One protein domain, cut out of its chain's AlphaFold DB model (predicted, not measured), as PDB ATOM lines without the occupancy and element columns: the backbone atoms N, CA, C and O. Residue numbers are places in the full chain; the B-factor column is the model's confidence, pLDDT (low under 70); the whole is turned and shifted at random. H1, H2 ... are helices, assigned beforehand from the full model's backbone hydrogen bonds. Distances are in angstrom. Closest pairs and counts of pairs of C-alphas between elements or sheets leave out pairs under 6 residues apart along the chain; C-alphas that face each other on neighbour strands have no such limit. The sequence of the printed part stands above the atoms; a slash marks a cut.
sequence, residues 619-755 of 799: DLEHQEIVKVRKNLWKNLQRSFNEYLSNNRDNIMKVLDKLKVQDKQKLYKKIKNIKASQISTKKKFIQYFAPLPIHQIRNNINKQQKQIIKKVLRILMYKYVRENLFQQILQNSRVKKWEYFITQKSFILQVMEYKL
ATOM      1  N   ASP A 619     -11.525  47.241  28.353       80.19
ATOM      2  CA  ASP A 619     -11.560  46.033  27.507       80.19
ATOM      3  C   ASP A 619     -11.342  46.369  26.015       80.19
ATOM      4  O   ASP A 619     -10.656  45.636  25.290       80.19
ATOM      5  N   LEU A 620     -11.934  47.467  25.531       81.19
ATOM      6  CA  LEU A 620     -11.824  47.916  24.138       81.19
ATOM      7  C   LEU A 620     -10.435  48.491  23.825       81.19
ATOM      8  O   LEU A 620      -9.855  48.160  22.782       81.19
ATOM      9  N   GLU A 621      -9.868  49.293  24.728       80.62
ATOM     10  CA  GLU A 621      -8.485  49.771  24.641       80.62
ATOM     11  C   GLU A 621      -7.498  48.596  24.627       80.62
ATOM     12  O   GLU A 621      -6.647  48.509  23.733       80.62
ATOM     13  N   HIS A 622      -7.655  47.629  25.535       82.06
ATOM     14  CA  HIS A 622      -6.814  46.437  25.585       82.06
ATOM     15  C   HIS A 622      -6.856  45.657  24.259       82.06
ATOM     16  O   HIS A 622      -5.816  45.229  23.742       82.06
ATOM     17  N   GLN A 623      -8.041  45.501  23.660       82.06
ATOM     18  CA  GLN A 623      -8.190  44.851  22.358       82.06
ATOM     19  C   GLN A 623      -7.469  45.605  21.232       82.06
ATOM     20  O   GLN A 623      -6.796  44.965  20.416       82.06
ATOM     21  N   GLU A 624      -7.557  46.936  21.170       78.31
ATOM     22  CA  GLU A 624      -6.816  47.731  20.179       78.31
ATOM     23  C   GLU A 624      -5.299  47.674  20.409       78.31
ATOM     24  O   GLU A 624      -4.548  47.444  19.457       78.31
ATOM     25  N   ILE A 625      -4.828  47.749  21.657       78.44
ATOM     26  CA  ILE A 625      -3.411  47.555  22.004       78.44
ATOM     27  C   ILE A 625      -2.921  46.174  21.535       78.44
ATOM     28  O   ILE A 625      -1.831  46.061  20.961       78.44
ATOM     29  N   VAL A 626      -3.724  45.116  21.697       79.56
ATOM     30  CA  VAL A 626      -3.409  43.765  21.203       79.56
ATOM     31  C   VAL A 626      -3.391  43.697  19.668       79.56
ATOM     32  O   VAL A 626      -2.498  43.047  19.111       79.56
ATOM     33  N   LYS A 627      -4.307  44.376  18.961       78.75
ATOM     34  CA  LYS A 627      -4.308  44.466  17.484       78.75
ATOM     35  C   LYS A 627      -3.075  45.218  16.970       78.75
ATOM     36  O   LYS A 627      -2.350  44.684  16.127       78.75
ATOM     37  N   VAL A 628      -2.777  46.398  17.522       77.06
ATOM     38  CA  VAL A 628      -1.581  47.196  17.196       77.06
ATOM     39  C   VAL A 628      -0.315  46.381  17.452       77.06
ATOM     40  O   VAL A 628       0.522  46.264  16.558       77.06
ATOM     41  N   ARG A 629      -0.207  45.715  18.611       78.00
ATOM     42  CA  ARG A 629       0.896  44.797  18.941       78.00
ATOM     43  C   ARG A 629       1.035  43.679  17.899       78.00
ATOM     44  O   ARG A 629       2.147  43.451  17.425       78.00
ATOM     45  N   LYS A 630      -0.046  42.988  17.506       79.94
ATOM     46  CA  LYS A 630      -0.008  41.929  16.470       79.94
ATOM     47  C   LYS A 630       0.496  42.465  15.121       79.94
ATOM     48  O   LYS A 630       1.394  41.860  14.533       79.94
ATOM     49  N   ASN A 631      -0.037  43.597  14.661       77.62
ATOM     50  CA  ASN A 631       0.321  44.200  13.373       77.62
ATOM     51  C   ASN A 631       1.771  44.700  13.354       77.62
ATOM     52  O   ASN A 631       2.506  44.422  12.413       77.62
ATOM     53  N   LEU A 632       2.223  45.332  14.437       80.00
ATOM     54  CA  LEU A 632       3.614  45.733  14.627       80.00
ATOM     55  C   LEU A 632       4.580  44.537  14.557       80.00
ATOM     56  O   LEU A 632       5.593  44.631  13.870       80.00
ATOM     57  N   TRP A 633       4.264  43.387  15.170       82.06
ATOM     58  CA  TRP A 633       5.103  42.183  15.028       82.06
ATOM     59  C   TRP A 633       5.116  41.619  13.593       82.06
ATOM     60  O   TRP A 633       6.175  41.173  13.150       82.06
ATOM     61  N   LYS A 634       3.994  41.663  12.848       81.00
ATOM     62  CA  LYS A 634       3.964  41.291  11.415       81.00
ATOM     63  C   LYS A 634       4.849  42.229  10.579       81.00
ATOM     64  O   LYS A 634       5.695  41.754   9.822       81.00
ATOM     65  N   ASN A 635       4.688  43.539  10.761       80.44
ATOM     66  CA  ASN A 635       5.397  44.567   9.999       80.44
ATOM     67  C   ASN A 635       6.901  44.535  10.291       80.44
ATOM     68  O   ASN A 635       7.680  44.439   9.350       80.44
ATOM     69  N   LEU A 636       7.294  44.468  11.572       84.31
ATOM     70  CA  LEU A 636       8.683  44.264  12.005       84.31
ATOM     71  C   LEU A 636       9.329  43.059  11.314       84.31
ATOM     72  O   LEU A 636      10.470  43.161  10.876       84.31
ATOM     73  N   GLN A 637       8.635  41.916  11.230       86.38
ATOM     74  CA  GLN A 637       9.193  40.745  10.552       86.38
ATOM     75  C   GLN A 637       9.384  40.999   9.053       86.38
ATOM     76  O   GLN A 637      10.478  40.750   8.546       86.38
ATOM     77  N   ARG A 638       8.346  41.468   8.346       84.06
ATOM     78  CA  ARG A 638       8.401  41.679   6.889       84.06
ATOM     79  C   ARG A 638       9.521  42.661   6.528       84.06
ATOM     80  O   ARG A 638      10.417  42.309   5.764       84.06
ATOM     81  N   SER A 639       9.533  43.834   7.156       86.31
ATOM     82  CA  SER A 639      10.487  44.899   6.844       86.31
ATOM     83  C   SER A 639      11.914  44.610   7.340       86.31
ATOM     84  O   SER A 639      12.879  45.040   6.710       86.31
ATOM     85  N   PHE A 640      12.099  43.820   8.409       88.75
ATOM     86  CA  PHE A 640      13.431  43.330   8.795       88.75
ATOM     87  C   PHE A 640      13.971  42.264   7.831       88.75
ATOM     88  O   PHE A 640      15.156  42.283   7.495       88.75
ATOM     89  N   ASN A 641      13.123  41.339   7.371       86.62
ATOM     90  CA  ASN A 641      13.500  40.329   6.378       86.62
ATOM     91  C   ASN A 641      13.913  40.988   5.049       86.62
ATOM     92  O   ASN A 641      14.902  40.587   4.429       86.62
ATOM     93  N   GLU A 642      13.192  42.033   4.646       85.88
ATOM     94  CA  GLU A 642      13.519  42.874   3.498       85.88
ATOM     95  C   GLU A 642      14.833  43.648   3.711       85.88
ATOM     96  O   GLU A 642      15.749  43.535   2.899       85.88
ATOM     97  N   TYR A 643      15.002  44.329   4.850       87.50
ATOM     98  CA  TYR A 643      16.252  45.012   5.211       87.50
ATOM     99  C   TYR A 643      17.470  44.074   5.167       87.50
ATOM    100  O   TYR A 643      18.511  44.456   4.628       87.50
ATOM    101  N   LEU A 644      17.347  42.844   5.686       87.88
ATOM    102  CA  LEU A 644      18.396  41.818   5.611       87.88
ATOM    103  C   LEU A 644      18.694  41.372   4.173       87.88
ATOM    104  O   LEU A 644      19.843  41.049   3.872       87.88
ATOM    105  N   SER A 645      17.682  41.341   3.306       85.44
ATOM    106  CA  SER A 645      17.822  40.967   1.895       85.44
ATOM    107  C   SER A 645      18.525  42.071   1.105       85.44
ATOM    108  O   SER A 645      19.535  41.809   0.450       85.44
ATOM    109  N   ASN A 646      18.073  43.318   1.260       85.75
ATOM    110  CA  ASN A 646      18.614  44.490   0.574       85.75
ATOM    111  C   ASN A 646      20.050  44.805   1.038       85.75
ATOM    112  O   ASN A 646      20.912  45.142   0.231       85.75
ATOM    113  N   ASN A 647      20.356  44.612   2.328       85.19
ATOM    114  CA  ASN A 647      21.702  44.823   2.878       85.19
ATOM    115  C   ASN A 647      22.601  43.575   2.852       85.19
ATOM    116  O   ASN A 647      23.728  43.645   3.351       85.19
ATOM    117  N   ARG A 648      22.155  42.445   2.283       86.25
ATOM    118  CA  ARG A 648      22.849  41.141   2.344       86.25
ATOM    119  C   ARG A 648      24.338  41.235   2.008       86.25
ATOM    120  O   ARG A 648      25.168  40.692   2.734       86.25
ATOM    121  N   ASP A 649      24.681  41.944   0.938       85.25
ATOM    122  CA  ASP A 649      26.057  41.990   0.434       85.25
ATOM    123  C   ASP A 649      26.935  42.984   1.213       85.25
ATOM    124  O   ASP A 649      28.142  42.778   1.342       85.25
ATOM    125  N   ASN A 650      26.338  43.998   1.847       83.69
ATOM    126  CA  ASN A 650      27.032  44.860   2.808       83.69
ATOM    127  C   ASN A 650      27.263  44.135   4.145       83.69
ATOM    128  O   ASN A 650      28.356  44.218   4.706       83.69
ATOM    129  N   ILE A 651      26.286  43.349   4.610       82.81
ATOM    130  CA  ILE A 651      26.435  42.449   5.764       82.81
ATOM    131  C   ILE A 651      27.575  41.453   5.508       82.81
ATOM    132  O   ILE A 651      28.404  41.241   6.392       82.81
ATOM    133  N   MET A 652      27.683  40.903   4.292       85.50
ATOM    134  CA  MET A 652      28.808  40.040   3.917       85.50
ATOM    135  C   MET A 652      30.156  40.758   3.980       85.50
ATOM    136  O   MET A 652      31.014  40.289   4.718       85.50
ATOM    137  N   LYS A 653      30.318  41.930   3.346       86.19
ATOM    138  CA  LYS A 653      31.569  42.719   3.420       86.19
ATOM    139  C   LYS A 653      32.025  42.982   4.865       86.19
ATOM    140  O   LYS A 653      33.218  42.922   5.159       86.19
ATOM    141  N   VAL A 654      31.090  43.238   5.786       80.38
ATOM    142  CA  VAL A 654      31.394  43.421   7.218       80.38
ATOM    143  C   VAL A 654      31.841  42.107   7.876       80.38
ATOM    144  O   VAL A 654      32.840  42.094   8.591       80.38
ATOM    145  N   LEU A 655      31.161  40.989   7.606       81.88
ATOM    146  CA  LEU A 655      31.541  39.658   8.107       81.88
ATOM    147  C   LEU A 655      32.875  39.156   7.527       81.88
ATOM    148  O   LEU A 655      33.618  38.452   8.212       81.88
ATOM    149  N   ASP A 656      33.179  39.524   6.282       84.12
ATOM    150  CA  ASP A 656      34.462  39.302   5.620       84.12
ATOM    151  C   ASP A 656      35.578  40.079   6.332       84.12
ATOM    152  O   ASP A 656      36.561  39.465   6.754       84.12
ATOM    153  N   LYS A 657      35.392  41.391   6.551       84.81
ATOM    154  CA  LYS A 657      36.340  42.259   7.279       84.81
ATOM    155  C   LYS A 657      36.591  41.777   8.713       84.81
ATOM    156  O   LYS A 657      37.729  41.788   9.171       84.81
ATOM    157  N   LEU A 658      35.549  41.301   9.399       79.44
ATOM    158  CA  LEU A 658      35.623  40.724  10.750       79.44
ATOM    159  C   LEU A 658      36.087  39.250  10.777       79.44
ATOM    160  O   LEU A 658      36.023  38.610  11.824       79.44
ATOM    161  N   LYS A 659      36.540  38.688   9.642       80.38
ATOM    162  CA  LYS A 659      37.077  37.317   9.509       80.38
ATOM    163  C   LYS A 659      36.147  36.208  10.048       80.38
ATOM    164  O   LYS A 659      36.608  35.137  10.442       80.38
ATOM    165  N   VAL A 660      34.826  36.417  10.034       78.94
ATOM    166  CA  VAL A 660      33.849  35.488  10.634       78.94
ATOM    167  C   VAL A 660      33.777  34.184   9.833       78.94
ATOM    168  O   VAL A 660      33.206  34.148   8.743       78.94
ATOM    169  N   GLN A 661      34.310  33.090  10.386       79.00
ATOM    170  CA  GLN A 661      34.416  31.789   9.702       79.00
ATOM    171  C   GLN A 661      33.072  31.288   9.130       79.00
ATOM    172  O   GLN A 661      32.998  30.827   7.992       79.00
ATOM    173  N   ASP A 662      31.976  31.443   9.878       74.94
ATOM    174  CA  ASP A 662      30.639  30.965   9.499       74.94
ATOM    175  C   ASP A 662      29.827  31.907   8.597       74.94
ATOM    176  O   ASP A 662      28.646  31.644   8.338       74.94
ATOM    177  N   LYS A 663      30.440  32.970   8.060       79.88
ATOM    178  CA  LYS A 663      29.791  33.936   7.154       79.88
ATOM    179  C   LYS A 663      29.004  33.273   6.015       79.88
ATOM    180  O   LYS A 663      27.875  33.662   5.749       79.88
ATOM    181  N   GLN A 664      29.510  32.179   5.437       82.00
ATOM    182  CA  GLN A 664      28.817  31.399   4.396       82.00
ATOM    183  C   GLN A 664      27.537  30.683   4.884       82.00
ATOM    184  O   GLN A 664      26.590  30.509   4.115       82.00
ATOM    185  N   LYS A 665      27.462  30.274   6.160       78.69
ATOM    186  CA  LYS A 665      26.238  29.698   6.756       78.69
ATOM    187  C   LYS A 665      25.230  30.789   7.124       78.69
ATOM    188  O   LYS A 665      24.027  30.559   7.012       78.69
ATOM    189  N   LEU A 666      25.706  31.968   7.534       76.00
ATOM    190  CA  LEU A 666      24.869  33.149   7.761       76.00
ATOM    191  C   LEU A 666      24.280  33.674   6.441       76.00
ATOM    192  O   LEU A 666      23.070  33.841   6.350       76.00
ATOM    193  N   TYR A 667      25.099  33.796   5.395       81.00
ATOM    194  CA  TYR A 667      24.688  34.148   4.034       81.00
ATOM    195  C   TYR A 667      23.561  33.254   3.511       81.00
ATOM    196  O   TYR A 667      22.514  33.746   3.103       81.00
ATOM    197  N   LYS A 668      23.740  31.926   3.591       81.00
ATOM    198  CA  LYS A 668      22.717  30.953   3.175       81.00
ATOM    199  C   LYS A 668      21.440  31.033   4.011       81.00
ATOM    200  O   LYS A 668      20.378  30.725   3.493       81.00
ATOM    201  N   LYS A 669      21.511  31.451   5.279       75.38
ATOM    202  CA  LYS A 669      20.305  31.746   6.063       75.38
ATOM    203  C   LYS A 669      19.615  33.012   5.577       75.38
ATOM    204  O   LYS A 669      18.431  32.937   5.299       75.38
ATOM    205  N   ILE A 670      20.342  34.123   5.444       76.81
ATOM    206  CA  ILE A 670      19.786  35.408   4.993       76.81
ATOM    207  C   ILE A 670      19.146  35.253   3.606       76.81
ATOM    208  O   ILE A 670      17.979  35.580   3.446       76.81
ATOM    209  N   LYS A 671      19.849  34.641   2.641       75.44
ATOM    210  CA  LYS A 671      19.314  34.364   1.295       75.44
ATOM    211  C   LYS A 671      18.053  33.479   1.304       75.44
ATOM    212  O   LYS A 671      17.245  33.583   0.391       75.44
ATOM    213  N   ASN A 672      17.894  32.607   2.299       73.88
ATOM    214  CA  ASN A 672      16.758  31.685   2.392       73.88
ATOM    215  C   ASN A 672      15.604  32.222   3.262       73.88
ATOM    216  O   ASN A 672      14.614  31.512   3.449       73.88
ATOM    217  N   ILE A 673      15.703  33.438   3.806       71.12
ATOM    218  CA  ILE A 673      14.565  34.127   4.418       71.12
ATOM    219  C   ILE A 673      13.725  34.707   3.272       71.12
ATOM    220  O   ILE A 673      14.093  35.720   2.687       71.12
ATOM    221  N   LYS A 674      12.593  34.066   2.940       65.88
ATOM    222  CA  LYS A 674      11.580  34.687   2.070       65.88
ATOM    223  C   LYS A 674      11.047  35.950   2.763       65.88
ATOM    224  O   LYS A 674      10.650  35.882   3.927       65.88
ATOM    225  N   ALA A 675      11.001  37.077   2.052       60.84
ATOM    226  CA  ALA A 675      10.459  38.329   2.588       60.84
ATOM    227  C   ALA A 675       8.952  38.226   2.904       60.84
ATOM    228  O   ALA A 675       8.506  38.727   3.937       60.84
ATOM    229  N   SER A 676       8.194  37.508   2.066       57.62
ATOM    230  CA  SER A 676       6.745  37.310   2.207       57.62
ATOM    231  C   SER A 676       6.340  36.424   3.389       57.62
ATOM    232  O   SER A 676       5.307  36.682   4.004       57.62
ATOM    233  N   GLN A 677       7.144  35.413   3.759       65.44
ATOM    234  CA  GLN A 677       6.732  34.403   4.741       65.44
ATOM    235  C   GLN A 677       6.669  34.969   6.170       65.44
ATOM    236  O   GLN A 677       7.644  34.928   6.927       65.44
ATOM    237  N   ILE A 678       5.488  35.449   6.563       62.62
ATOM    238  CA  ILE A 678       5.159  35.816   7.943       62.62
ATOM    239  C   ILE A 678       5.275  34.565   8.825       62.62
ATOM    240  O   ILE A 678       4.810  33.481   8.482       62.62
ATOM    241  N   SER A 679       5.916  34.700   9.987       69.81
ATOM    242  CA  SER A 679       6.045  33.622  10.965       69.81
ATOM    243  C   SER A 679       5.385  34.026  12.279       69.81
ATOM    244  O   SER A 679       5.244  35.209  12.585       69.81
ATOM    245  N   THR A 680       4.971  33.052  13.089       76.56
ATOM    246  CA  THR A 680       4.429  33.373  14.416       76.56
ATOM    247  C   THR A 680       5.509  34.046  15.267       76.56
ATOM    248  O   THR A 680       6.676  33.659  15.201       76.56
ATOM    249  N   LYS A 681       5.138  35.004  16.132       78.62
ATOM    250  CA  LYS A 681       6.077  35.724  17.026       78.62
ATOM    251  C   LYS A 681       7.072  34.786  17.737       78.62
ATOM    252  O   LYS A 681       8.243  35.120  17.890       78.62
ATOM    253  N   LYS A 682       6.627  33.581  18.122       78.31
ATOM    254  CA  LYS A 682       7.458  32.524  18.728       78.31
ATOM    255  C   LYS A 682       8.531  31.980  17.769       78.31
ATOM    256  O   LYS A 682       9.678  31.852  18.187       78.31
ATOM    257  N   LYS A 683       8.189  31.698  16.502       77.69
ATOM    258  CA  LYS A 683       9.147  31.308  15.445       77.69
ATOM    259  C   LYS A 683      10.116  32.458  15.131       77.69
ATOM    260  O   LYS A 683      11.319  32.224  15.069       77.69
ATOM    261  N   PHE A 684       9.620  33.694  15.039       81.38
ATOM    262  CA  PHE A 684      10.453  34.866  14.759       81.38
ATOM    263  C   PHE A 684      11.499  35.118  15.858       81.38
ATOM    264  O   PHE A 684      12.699  35.162  15.588       81.38
ATOM    265  N   ILE A 685      11.079  35.168  17.128       78.44
ATOM    266  CA  ILE A 685      11.989  35.348  18.274       78.44
ATOM    267  C   ILE A 685      13.014  34.201  18.369       78.44
ATOM    268  O   ILE A 685      14.164  34.429  18.752       78.44
ATOM    269  N   GLN A 686      12.669  32.979  17.945       77.25
ATOM    270  CA  GLN A 686      13.616  31.859  17.888       77.25
ATOM    271  C   GLN A 686      14.786  32.064  16.908       77.25
ATOM    272  O   GLN A 686      15.795  31.367  17.065       77.25
ATOM    273  N   TYR A 687      14.735  33.017  15.966       74.94
ATOM    274  CA  TYR A 687      15.905  33.404  15.164       74.94
ATOM    275  C   TYR A 687      16.953  34.195  15.965       74.94
ATOM    276  O   TYR A 687      18.133  34.116  15.631       74.94
ATOM    277  N   PHE A 688      16.564  34.877  17.050       77.19
ATOM    278  CA  PHE A 688      17.431  35.779  17.830       77.19
ATOM    279  C   PHE A 688      17.746  35.266  19.245       77.19
ATOM    280  O   PHE A 688      18.841  35.502  19.768       77.19
ATOM    281  N   ALA A 689      16.808  34.551  19.871       70.19
ATOM    282  CA  ALA A 689      16.945  34.010  21.224       70.19
ATOM    283  C   ALA A 689      18.120  33.013  21.329       70.19
ATOM    284  O   ALA A 689      18.392  32.296  20.357       70.19
ATOM    285  N   PRO A 690      18.821  32.911  22.474       65.00
ATOM    286  CA  PRO A 690      19.854  31.893  22.679       65.00
ATOM    287  C   PRO A 690      19.305  30.462  22.491       65.00
ATOM    288  O   PRO A 690      18.102  30.214  22.544       65.00
ATOM    289  N   LEU A 691      20.187  29.497  22.209       58.97
ATOM    290  CA  LEU A 691      19.804  28.077  22.196       58.97
ATOM    291  C   LEU A 691      19.881  27.523  23.628       58.97
ATOM    292  O   LEU A 691      20.949  27.681  24.221       58.97
ATOM    293  N   PRO A 692      18.838  26.838  24.150       56.59
ATOM    294  CA  PRO A 692      18.823  26.307  25.515       56.59
ATOM    295  C   PRO A 692      20.079  25.502  25.841       56.59
ATOM    296  O   PRO A 692      20.473  24.623  25.064       56.59
ATOM    297  N   ILE A 693      20.712  25.810  26.975       49.72
ATOM    298  CA  ILE A 693      22.049  25.314  27.340       49.72
ATOM    299  C   ILE A 693      22.064  23.780  27.353       49.72
ATOM    300  O   ILE A 693      22.797  23.191  26.563       49.72
ATOM    301  N   HIS A 694      21.135  23.149  28.078       50.44
ATOM    302  CA  HIS A 694      21.022  21.695  28.313       50.44
ATOM    303  C   HIS A 694      20.985  20.787  27.060       50.44
ATOM    304  O   HIS A 694      21.161  19.580  27.162       50.44
ATOM    305  N   GLN A 695      20.826  21.339  25.853       52.28
ATOM    306  CA  GLN A 695      21.023  20.613  24.589       52.28
ATOM    307  C   GLN A 695      22.495  20.657  24.096       52.28
ATOM    308  O   GLN A 695      22.736  20.853  22.902       52.28
ATOM    309  N   ILE A 696      23.501  20.633  24.982       51.91
ATOM    310  CA  ILE A 696      24.935  20.574  24.620       51.91
ATOM    311  C   ILE A 696      25.362  19.103  24.519       51.91
ATOM    312  O   ILE A 696      25.646  18.457  25.516       51.91
ATOM    313  N   ARG A 697      25.392  18.568  23.291       54.56
ATOM    314  CA  ARG A 697      26.088  17.305  22.934       54.56
ATOM    315  C   ARG A 697      26.784  17.365  21.558       54.56
ATOM    316  O   ARG A 697      27.123  16.342  20.983       54.56
ATOM    317  N   ASN A 698      26.941  18.566  20.989       56.91
ATOM    318  CA  ASN A 698      27.586  18.831  19.691       56.91
ATOM    319  C   ASN A 698      28.123  20.280  19.679       56.91
ATOM    320  O   ASN A 698      27.483  21.163  19.101       56.91
ATOM    321  N   ASN A 699      29.250  20.541  20.356       65.81
ATOM    322  CA  ASN A 699      29.708  21.906  20.676       65.81
ATOM    323  C   ASN A 699      29.877  22.825  19.458       65.81
ATOM    324  O   ASN A 699      29.145  23.809  19.351       65.81
ATOM    325  N   ILE A 700      30.751  22.476  18.508       65.12
ATOM    326  CA  ILE A 700      31.124  23.352  17.379       65.12
ATOM    327  C   ILE A 700      29.881  23.836  16.610       65.12
ATOM    328  O   ILE A 700      29.585  25.028  16.554       65.12
ATOM    329  N   ASN A 701      29.053  22.913  16.108       67.25
ATOM    330  CA  ASN A 701      27.828  23.259  15.372       67.25
ATOM    331  C   ASN A 701      26.784  24.036  16.209       67.25
ATOM    332  O   ASN A 701      25.863  24.622  15.634       67.25
ATOM    333  N   LYS A 702      26.882  24.041  17.546       68.44
ATOM    334  CA  LYS A 702      26.012  24.825  18.436       68.44
ATOM    335  C   LYS A 702      26.575  26.225  18.699       68.44
ATOM    336  O   LYS A 702      25.810  27.182  18.583       68.44
ATOM    337  N   GLN A 703      27.880  26.358  18.943       70.94
ATOM    338  CA  GLN A 703      28.588  27.645  19.040       70.94
ATOM    339  C   GLN A 703      28.397  28.465  17.755       70.94
ATOM    340  O   GLN A 703      27.904  29.590  17.804       70.94
ATOM    341  N   GLN A 704      28.629  27.859  16.586       69.38
ATOM    342  CA  GLN A 704      28.423  28.498  15.278       69.38
ATOM    343  C   GLN A 704      26.971  28.970  15.075       69.38
ATOM    344  O   GLN A 704      26.716  30.069  14.575       69.38
ATOM    345  N   LYS A 705      25.986  28.177  15.527       73.75
ATOM    346  CA  LYS A 705      24.573  28.592  15.531       73.75
ATOM    347  C   LYS A 705      24.305  29.744  16.505       73.75
ATOM    348  O   LYS A 705      23.461  30.574  16.180       73.75
ATOM    349  N   GLN A 706      24.975  29.818  17.656       76.00
ATOM    350  CA  GLN A 706      24.841  30.947  18.584       76.00
ATOM    351  C   GLN A 706      25.492  32.229  18.045       76.00
ATOM    352  O   GLN A 706      24.863  33.277  18.144       76.00
ATOM    353  N   ILE A 707      26.670  32.164  17.413       76.56
ATOM    354  CA  ILE A 707      27.319  33.320  16.761       76.56
ATOM    355  C   ILE A 707      26.381  33.925  15.709       76.56
ATOM    356  O   ILE A 707      26.073  35.114  15.756       76.56
ATOM    357  N   ILE A 708      25.819  33.085  14.835       77.06
ATOM    358  CA  ILE A 708      24.800  33.482  13.851       77.06
ATOM    359  C   ILE A 708      23.606  34.198  14.509       77.06
ATOM    360  O   ILE A 708      23.124  35.198  13.984       77.06
ATOM    361  N   LYS A 709      23.132  33.707  15.661       80.06
ATOM    362  CA  LYS A 709      22.018  34.316  16.406       80.06
ATOM    363  C   LYS A 709      22.402  35.644  17.071       80.06
ATOM    364  O   LYS A 709      21.591  36.564  17.050       80.06
ATOM    365  N   LYS A 710      23.627  35.772  17.604       80.62
ATOM    366  CA  LYS A 710      24.170  37.045  18.121       80.62
ATOM    367  C   LYS A 710      24.220  38.099  17.005       80.62
ATOM    368  O   LYS A 710      23.688  39.187  17.196       80.62
ATOM    369  N   VAL A 711      24.753  37.763  15.825       81.38
ATOM    370  CA  VAL A 711      24.820  38.693  14.679       81.38
ATOM    371  C   VAL A 711      23.428  39.117  14.203       81.38
ATOM    372  O   VAL A 711      23.178  40.311  14.062       81.38
ATOM    373  N   LEU A 712      22.492  38.177  14.017       82.25
ATOM    374  CA  LEU A 712      21.113  38.512  13.630       82.25
ATOM    375  C   LEU A 712      20.422  39.421  14.660       82.25
ATOM    376  O   LEU A 712      19.647  40.291  14.275       82.25
ATOM    377  N   ARG A 713      20.721  39.261  15.956       83.75
ATOM    378  CA  ARG A 713      20.192  40.121  17.025       83.75
ATOM    379  C   ARG A 713      20.779  41.535  16.981       83.75
ATOM    380  O   ARG A 713      20.029  42.488  17.135       83.75
ATOM    381  N   ILE A 714      22.081  41.679  16.724       82.94
ATOM    382  CA  ILE A 714      22.738  42.989  16.546       82.94
ATOM    383  C   ILE A 714      22.154  43.718  15.326       82.94
ATOM    384  O   ILE A 714      21.798  44.890  15.420       82.94
ATOM    385  N   LEU A 715      21.985  43.010  14.203       85.44
ATOM    386  CA  LEU A 715      21.341  43.553  13.003       85.44
ATOM    387  C   LEU A 715      19.889  43.972  13.272       85.44
ATOM    388  O   LEU A 715      19.464  45.010  12.772       85.44
ATOM    389  N   MET A 716      19.151  43.210  14.088       87.19
ATOM    390  CA  MET A 716      17.795  43.567  14.509       87.19
ATOM    391  C   MET A 716      17.772  44.811  15.407       87.19
ATOM    392  O   MET A 716      16.996  45.719  15.135       87.19
ATOM    393  N   TYR A 717      18.638  44.923  16.419       85.00
ATOM    394  CA  TYR A 717      18.709  46.142  17.241       85.00
ATOM    395  C   TYR A 717      19.044  47.383  16.406       85.00
ATOM    396  O   TYR A 717      18.392  48.415  16.564       85.00
ATOM    397  N   LYS A 718      19.995  47.269  15.467       83.94
ATOM    398  CA  LYS A 718      20.304  48.345  14.514       83.94
ATOM    399  C   LYS A 718      19.067  48.723  13.686       83.94
ATOM    400  O   LYS A 718      18.706  49.895  13.614       83.94
ATOM    401  N   TYR A 719      18.368  47.732  13.134       88.31
ATOM    402  CA  TYR A 719      17.151  47.944  12.352       88.31
ATOM    403  C   TYR A 719      16.016  48.615  13.153       88.31
ATOM    404  O   TYR A 719      15.415  49.577  12.671       88.31
ATOM    405  N   VAL A 720      15.752  48.160  14.385       84.94
ATOM    406  CA  VAL A 720      14.718  48.719  15.280       84.94
ATOM    407  C   VAL A 720      15.033  50.163  15.682       84.94
ATOM    408  O   VAL A 720      14.114  50.977  15.780       84.94
ATOM    409  N   ARG A 721      16.316  50.491  15.892       80.88
ATOM    410  CA  ARG A 721      16.763  51.847  16.240       80.88
ATOM    411  C   ARG A 721      16.658  52.818  15.063       80.88
ATOM    412  O   ARG A 721      16.180  53.929  15.255       80.88
ATOM    413  N   GLU A 722      17.122  52.413  13.882       83.56
ATOM    414  CA  GLU A 722      17.345  53.327  12.753       83.56
ATOM    415  C   GLU A 722      16.195  53.354  11.736       83.56
ATOM    416  O   GLU A 722      15.825  54.419  11.261       83.56
ATOM    417  N   ASN A 723      15.627  52.194  11.389       82.56
ATOM    418  CA  ASN A 723      14.811  52.046  10.176       82.56
ATOM    419  C   ASN A 723      13.337  51.718  10.463       82.56
ATOM    420  O   ASN A 723      12.457  52.175   9.737       82.56
ATOM    421  N   LEU A 724      13.046  50.943  11.519       82.81
ATOM    422  CA  LEU A 724      11.693  50.453  11.826       82.81
ATOM    423  C   LEU A 724      10.648  51.574  11.918       82.81
ATOM    424  O   LEU A 724       9.519  51.392  11.474       82.81
ATOM    425  N   PHE A 725      11.008  52.715  12.509       72.81
ATOM    426  CA  PHE A 725      10.068  53.814  12.732       72.81
ATOM    427  C   PHE A 725       9.616  54.451  11.410       72.81
ATOM    428  O   PHE A 725       8.418  54.533  11.156       72.81
ATOM    429  N   GLN A 726      10.563  54.794  10.529       76.44
ATOM    430  CA  GLN A 726      10.276  55.317   9.187       76.44
ATOM    431  C   GLN A 726       9.511  54.293   8.336       76.44
ATOM    432  O   GLN A 726       8.491  54.616   7.735       76.44
ATOM    433  N   GLN A 727       9.953  53.032   8.358       76.44
ATOM    434  CA  GLN A 727       9.331  51.944   7.602       76.44
ATOM    435  C   GLN A 727       7.886  51.657   8.027       76.44
ATOM    436  O   GLN A 727       7.066  51.288   7.189       76.44
ATOM    437  N   ILE A 728       7.543  51.842   9.305       70.38
ATOM    438  CA  ILE A 728       6.166  51.678   9.782       70.38
ATOM    439  C   ILE A 728       5.330  52.948   9.580       70.38
ATOM    440  O   ILE A 728       4.163  52.809   9.228       70.38
ATOM    441  N   LEU A 729       5.900  54.154   9.700       67.88
ATOM    442  CA  LEU A 729       5.234  55.396   9.271       67.88
ATOM    443  C   LEU A 729       4.796  55.333   7.800       67.88
ATOM    444  O   LEU A 729       3.701  55.772   7.470       67.88
ATOM    445  N   GLN A 730       5.626  54.747   6.934       68.81
ATOM    446  CA  GLN A 730       5.349  54.611   5.503       68.81
ATOM    447  C   GLN A 730       4.364  53.473   5.182       68.81
ATOM    448  O   GLN A 730       3.438  53.669   4.401       68.81
ATOM    449  N   ASN A 731       4.540  52.284   5.776       66.69
ATOM    450  CA  ASN A 731       3.865  51.063   5.308       66.69
ATOM    451  C   ASN A 731       2.718  50.551   6.201       66.69
ATOM    452  O   ASN A 731       2.142  49.499   5.913       66.69
ATOM    453  N   SER A 732       2.385  51.221   7.309       66.38
ATOM    454  CA  SER A 732       1.462  50.673   8.310       66.38
ATOM    455  C   SER A 732       0.149  51.439   8.424       66.38
ATOM    456  O   SER A 732       0.124  52.633   8.698       66.38
ATOM    457  N   ARG A 733      -0.970  50.709   8.354       67.56
ATOM    458  CA  ARG A 733      -2.344  51.220   8.551       67.56
ATOM    459  C   ARG A 733      -2.675  51.529  10.031       67.56
ATOM    460  O   ARG A 733      -3.797  51.305  10.479       67.56
ATOM    461  N   VAL A 734      -1.692  51.975  10.816       66.00
ATOM    462  CA  VAL A 734      -1.853  52.327  12.236       66.00
ATOM    463  C   VAL A 734      -2.556  53.680  12.338       66.00
ATOM    464  O   VAL A 734      -2.038  54.686  11.872       66.00
ATOM    465  N   LYS A 735      -3.739  53.695  12.963       67.62
ATOM    466  CA  LYS A 735      -4.507  54.927  13.225       67.62
ATOM    467  C   LYS A 735      -4.181  55.572  14.579       67.62
ATOM    468  O   LYS A 735      -4.340  56.775  14.721       67.62
ATOM    469  N   LYS A 736      -3.723  54.779  15.556       73.06
ATOM    470  CA  LYS A 736      -3.350  55.213  16.913       73.06
ATOM    471  C   LYS A 736      -1.833  55.119  17.105       73.06
ATOM    472  O   LYS A 736      -1.300  54.037  17.368       73.06
ATOM    473  N   TRP A 737      -1.135  56.243  16.938       73.50
ATOM    474  CA  TRP A 737       0.328  56.313  17.063       73.50
ATOM    475  C   TRP A 737       0.818  56.201  18.512       73.50
ATOM    476  O   TRP A 737       1.867  55.603  18.743       73.50
ATOM    477  N   GLU A 738       0.016  56.653  19.476       76.88
ATOM    478  CA  GLU A 738       0.207  56.473  20.925       76.88
ATOM    479  C   GLU A 738       0.546  55.012  21.305       76.88
ATOM    480  O   GLU A 738       1.648  54.715  21.772       76.88
ATOM    481  N   TYR A 739      -0.335  54.055  20.985       72.75
ATOM    482  CA  TYR A 739      -0.127  52.633  21.256       72.75
ATOM    483  C   TYR A 739       1.090  52.098  20.506       72.75
ATOM    484  O   TYR A 739       1.813  51.249  21.027       72.75
ATOM    485  N   PHE A 740       1.343  52.575  19.286       71.56
ATOM    486  CA  PHE A 740       2.497  52.132  18.515       71.56
ATOM    487  C   PHE A 740       3.827  52.522  19.179       71.56
ATOM    488  O   PHE A 740       4.721  51.679  19.279       71.56
ATOM    489  N   ILE A 741       3.943  53.755  19.683       71.56
ATOM    490  CA  ILE A 741       5.125  54.233  20.412       71.56
ATOM    491  C   ILE A 741       5.336  53.387  21.676       71.56
ATOM    492  O   ILE A 741       6.419  52.825  21.857       71.56
ATOM    493  N   THR A 742       4.292  53.167  22.476       69.12
ATOM    494  CA  THR A 742       4.356  52.304  23.671       69.12
ATOM    495  C   THR A 742       4.774  50.864  23.329       69.12
ATOM    496  O   THR A 742       5.580  50.251  24.034       69.12
ATOM    497  N   GLN A 743       4.307  50.311  22.203       68.94
ATOM    498  CA  GLN A 743       4.707  48.967  21.768       68.94
ATOM    499  C   GLN A 743       6.107  48.890  21.118       68.94
ATOM    500  O   GLN A 743       6.675  47.794  21.067       68.94
ATOM    501  N   LYS A 744       6.713  50.006  20.678       70.25
ATOM    502  CA  LYS A 744       8.122  50.060  20.226       70.25
ATOM    503  C   LYS A 744       9.071  49.716  21.377       70.25
ATOM    504  O   LYS A 744       9.919  48.836  21.223       70.25
ATOM    505  N   SER A 745       8.882  50.343  22.539       69.44
ATOM    506  CA  SER A 745       9.653  50.057  23.758       69.44
ATOM    507  C   SER A 745       9.491  48.597  24.194       69.44
ATOM    508  O   SER A 745      10.476  47.924  24.494       69.44
ATOM    509  N   PHE A 746       8.273  48.056  24.097       70.50
ATOM    510  CA  PHE A 746       8.000  46.645  24.381       70.50
ATOM    511  C   PHE A 746       8.717  45.660  23.432       70.50
ATOM    512  O   PHE A 746       9.040  44.548  23.849       70.50
ATOM    513  N   ILE A 747       9.009  46.013  22.170       69.75
ATOM    514  CA  ILE A 747       9.843  45.157  21.299       69.75
ATOM    515  C   ILE A 747      11.269  45.064  21.834       69.75
ATOM    516  O   ILE A 747      11.800  43.956  21.923       69.75
ATOM    517  N   LEU A 748      11.876  46.203  22.175       69.12
ATOM    518  CA  LEU A 748      13.243  46.257  22.698       69.12
ATOM    519  C   LEU A 748      13.333  45.451  23.999       69.12
ATOM    520  O   LEU A 748      14.088  44.480  24.055       69.12
ATOM    521  N   GLN A 749      12.430  45.712  24.946       69.50
ATOM    522  CA  GLN A 749      12.301  44.939  26.183       69.50
ATOM    523  C   GLN A 749      12.119  43.433  25.927       69.50
ATOM    524  O   GLN A 749      12.778  42.622  26.564       69.50
ATOM    525  N   VAL A 750      11.286  43.002  24.970       68.62
ATOM    526  CA  VAL A 750      11.120  41.566  24.647       68.62
ATOM    527  C   VAL A 750      12.398  40.934  24.078       68.62
ATOM    528  O   VAL A 750      12.631  39.737  24.275       68.62
ATOM    529  N   MET A 751      13.227  41.708  23.376       66.56
ATOM    530  CA  MET A 751      14.503  41.252  22.815       66.56
ATOM    531  C   MET A 751      15.628  41.211  23.864       66.56
ATOM    532  O   MET A 751      16.518  40.365  23.752       66.56
ATOM    533  N   GLU A 752      15.549  42.061  24.893       67.06
ATOM    534  CA  GLU A 752      16.469  42.145  26.037       67.06
ATOM    535  C   GLU A 752      16.112  41.139  27.143       67.06
ATOM    536  O   GLU A 752      16.949  40.349  27.572       67.06
ATOM    537  N   TYR A 753      14.846  41.074  27.556       54.06
ATOM    538  CA  TYR A 753      14.369  40.201  28.634       54.06
ATOM    539  C   TYR A 753      14.541  38.711  28.292       54.06
ATOM    540  O   TYR A 753      14.836  37.895  29.160       54.06
ATOM    541  N   LYS A 754      14.479  38.339  27.002       54.50
ATOM    542  CA  LYS A 754      14.827  36.984  26.520       54.50
ATOM    543  C   LYS A 754      16.333  36.667  26.509       54.50
ATOM    544  O   LYS A 754      16.725  35.603  26.021       54.50
ATOM    545  N   LEU A 755      17.168  37.560  27.038       49.53
ATOM    546  CA  LEU A 755      18.571  37.311  27.383       49.53
ATOM    547  C   LEU A 755      18.737  37.054  28.885       49.53
ATOM    548  O   LEU A 755      19.546  36.207  29.257       49.53
TER     549      LEU A 755
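What this domain is: This is residues 619 to 755 of the 799 residues of an uncharacterized protein of Pseudocohnilembus persalinus (UniProt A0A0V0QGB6). Long helix H1 starts at one end of the domain, and the small hairpin of H2 and H3 lies beyond its other end; together they make the length. H5 and H7 run opposite ways as arms of a loose U, with short H6 between them in the chain, and this U crosses one side of H1, while little H4 lies on the side of H1 away from H6. Residues 694 to 701 stick out. The printed part has 137 residues with seven named helices, H1 to H7 in order, and no named strand: it is all helix. It is compact, with a radius of gyration of the C-alphas of 16.3 A, and spans 50 by 35 by 23 A.

How they stand to each other: Begin at H1, residues 619 to 646, the hub, which touches four helices. H2, residues 648 to 657, meets it only through their link. H2 forms a helical hairpin with H3, residues 663 to 671, at a shallow tilt of 9 degrees; the closest C-alphas, of Leu 655 and Lys 663, are 6.1 A apart. H1 and H3 only just touch, only at their ends, with 3 pairs of C-alphas within 8 A, the closest being Leu 644 and Ile 670 at 6.6 A. H4, residues 681 to 685, is close to H1 but not clearly touching; the closest C-alphas, of Trp 633 and Lys 681, are 6.8 A apart. H5, residues 699 to 722, only just touches H1, with 3 pairs of C-alphas within 8 A, the closest being Phe 640 and Tyr 719 at 6.9 A. H6, residues 724 to 731, touches H1 about perpendicular, at 80 degrees, the closest C-alphas being Leu 636 and Leu 724 at 6.9 A. H7, residues 737 to 755, touches H1 with residues 739 to 743 alone, at a steep tilt of 66 degrees, the same way; Ile 625 and Tyr 739 have the closest C-alphas, 6.1 A apart. The helix packing is mostly crossed. Every O i to N i+4 pair is within hydrogen-bond range in H1, H2, H3, H4 and H6, against 19 of 20 in H5 and 12 of 15 in H7.

Where its parts are: Find C-alpha 619 at (-11.560, 46.033, 27.507); from there H1 runs 40.5 A to C-alpha 646. H5 starts at C-alpha 699, (29.708, 21.906, 20.676), and is 34.7 A long. H7, 28.3 A long, ends at C-alpha 755, (18.571, 37.311, 27.383).

The domain as a whole: The two C-alphas farthest apart, of Asp 619 and Lys 659, are 52.6 A apart. The printed part has no cut. H4 to H5 is a long link of 13 residues. Mean pLDDT of the printed part is 75.1, with 39 residues under 70, among them 690 to 702 and 747 to 755.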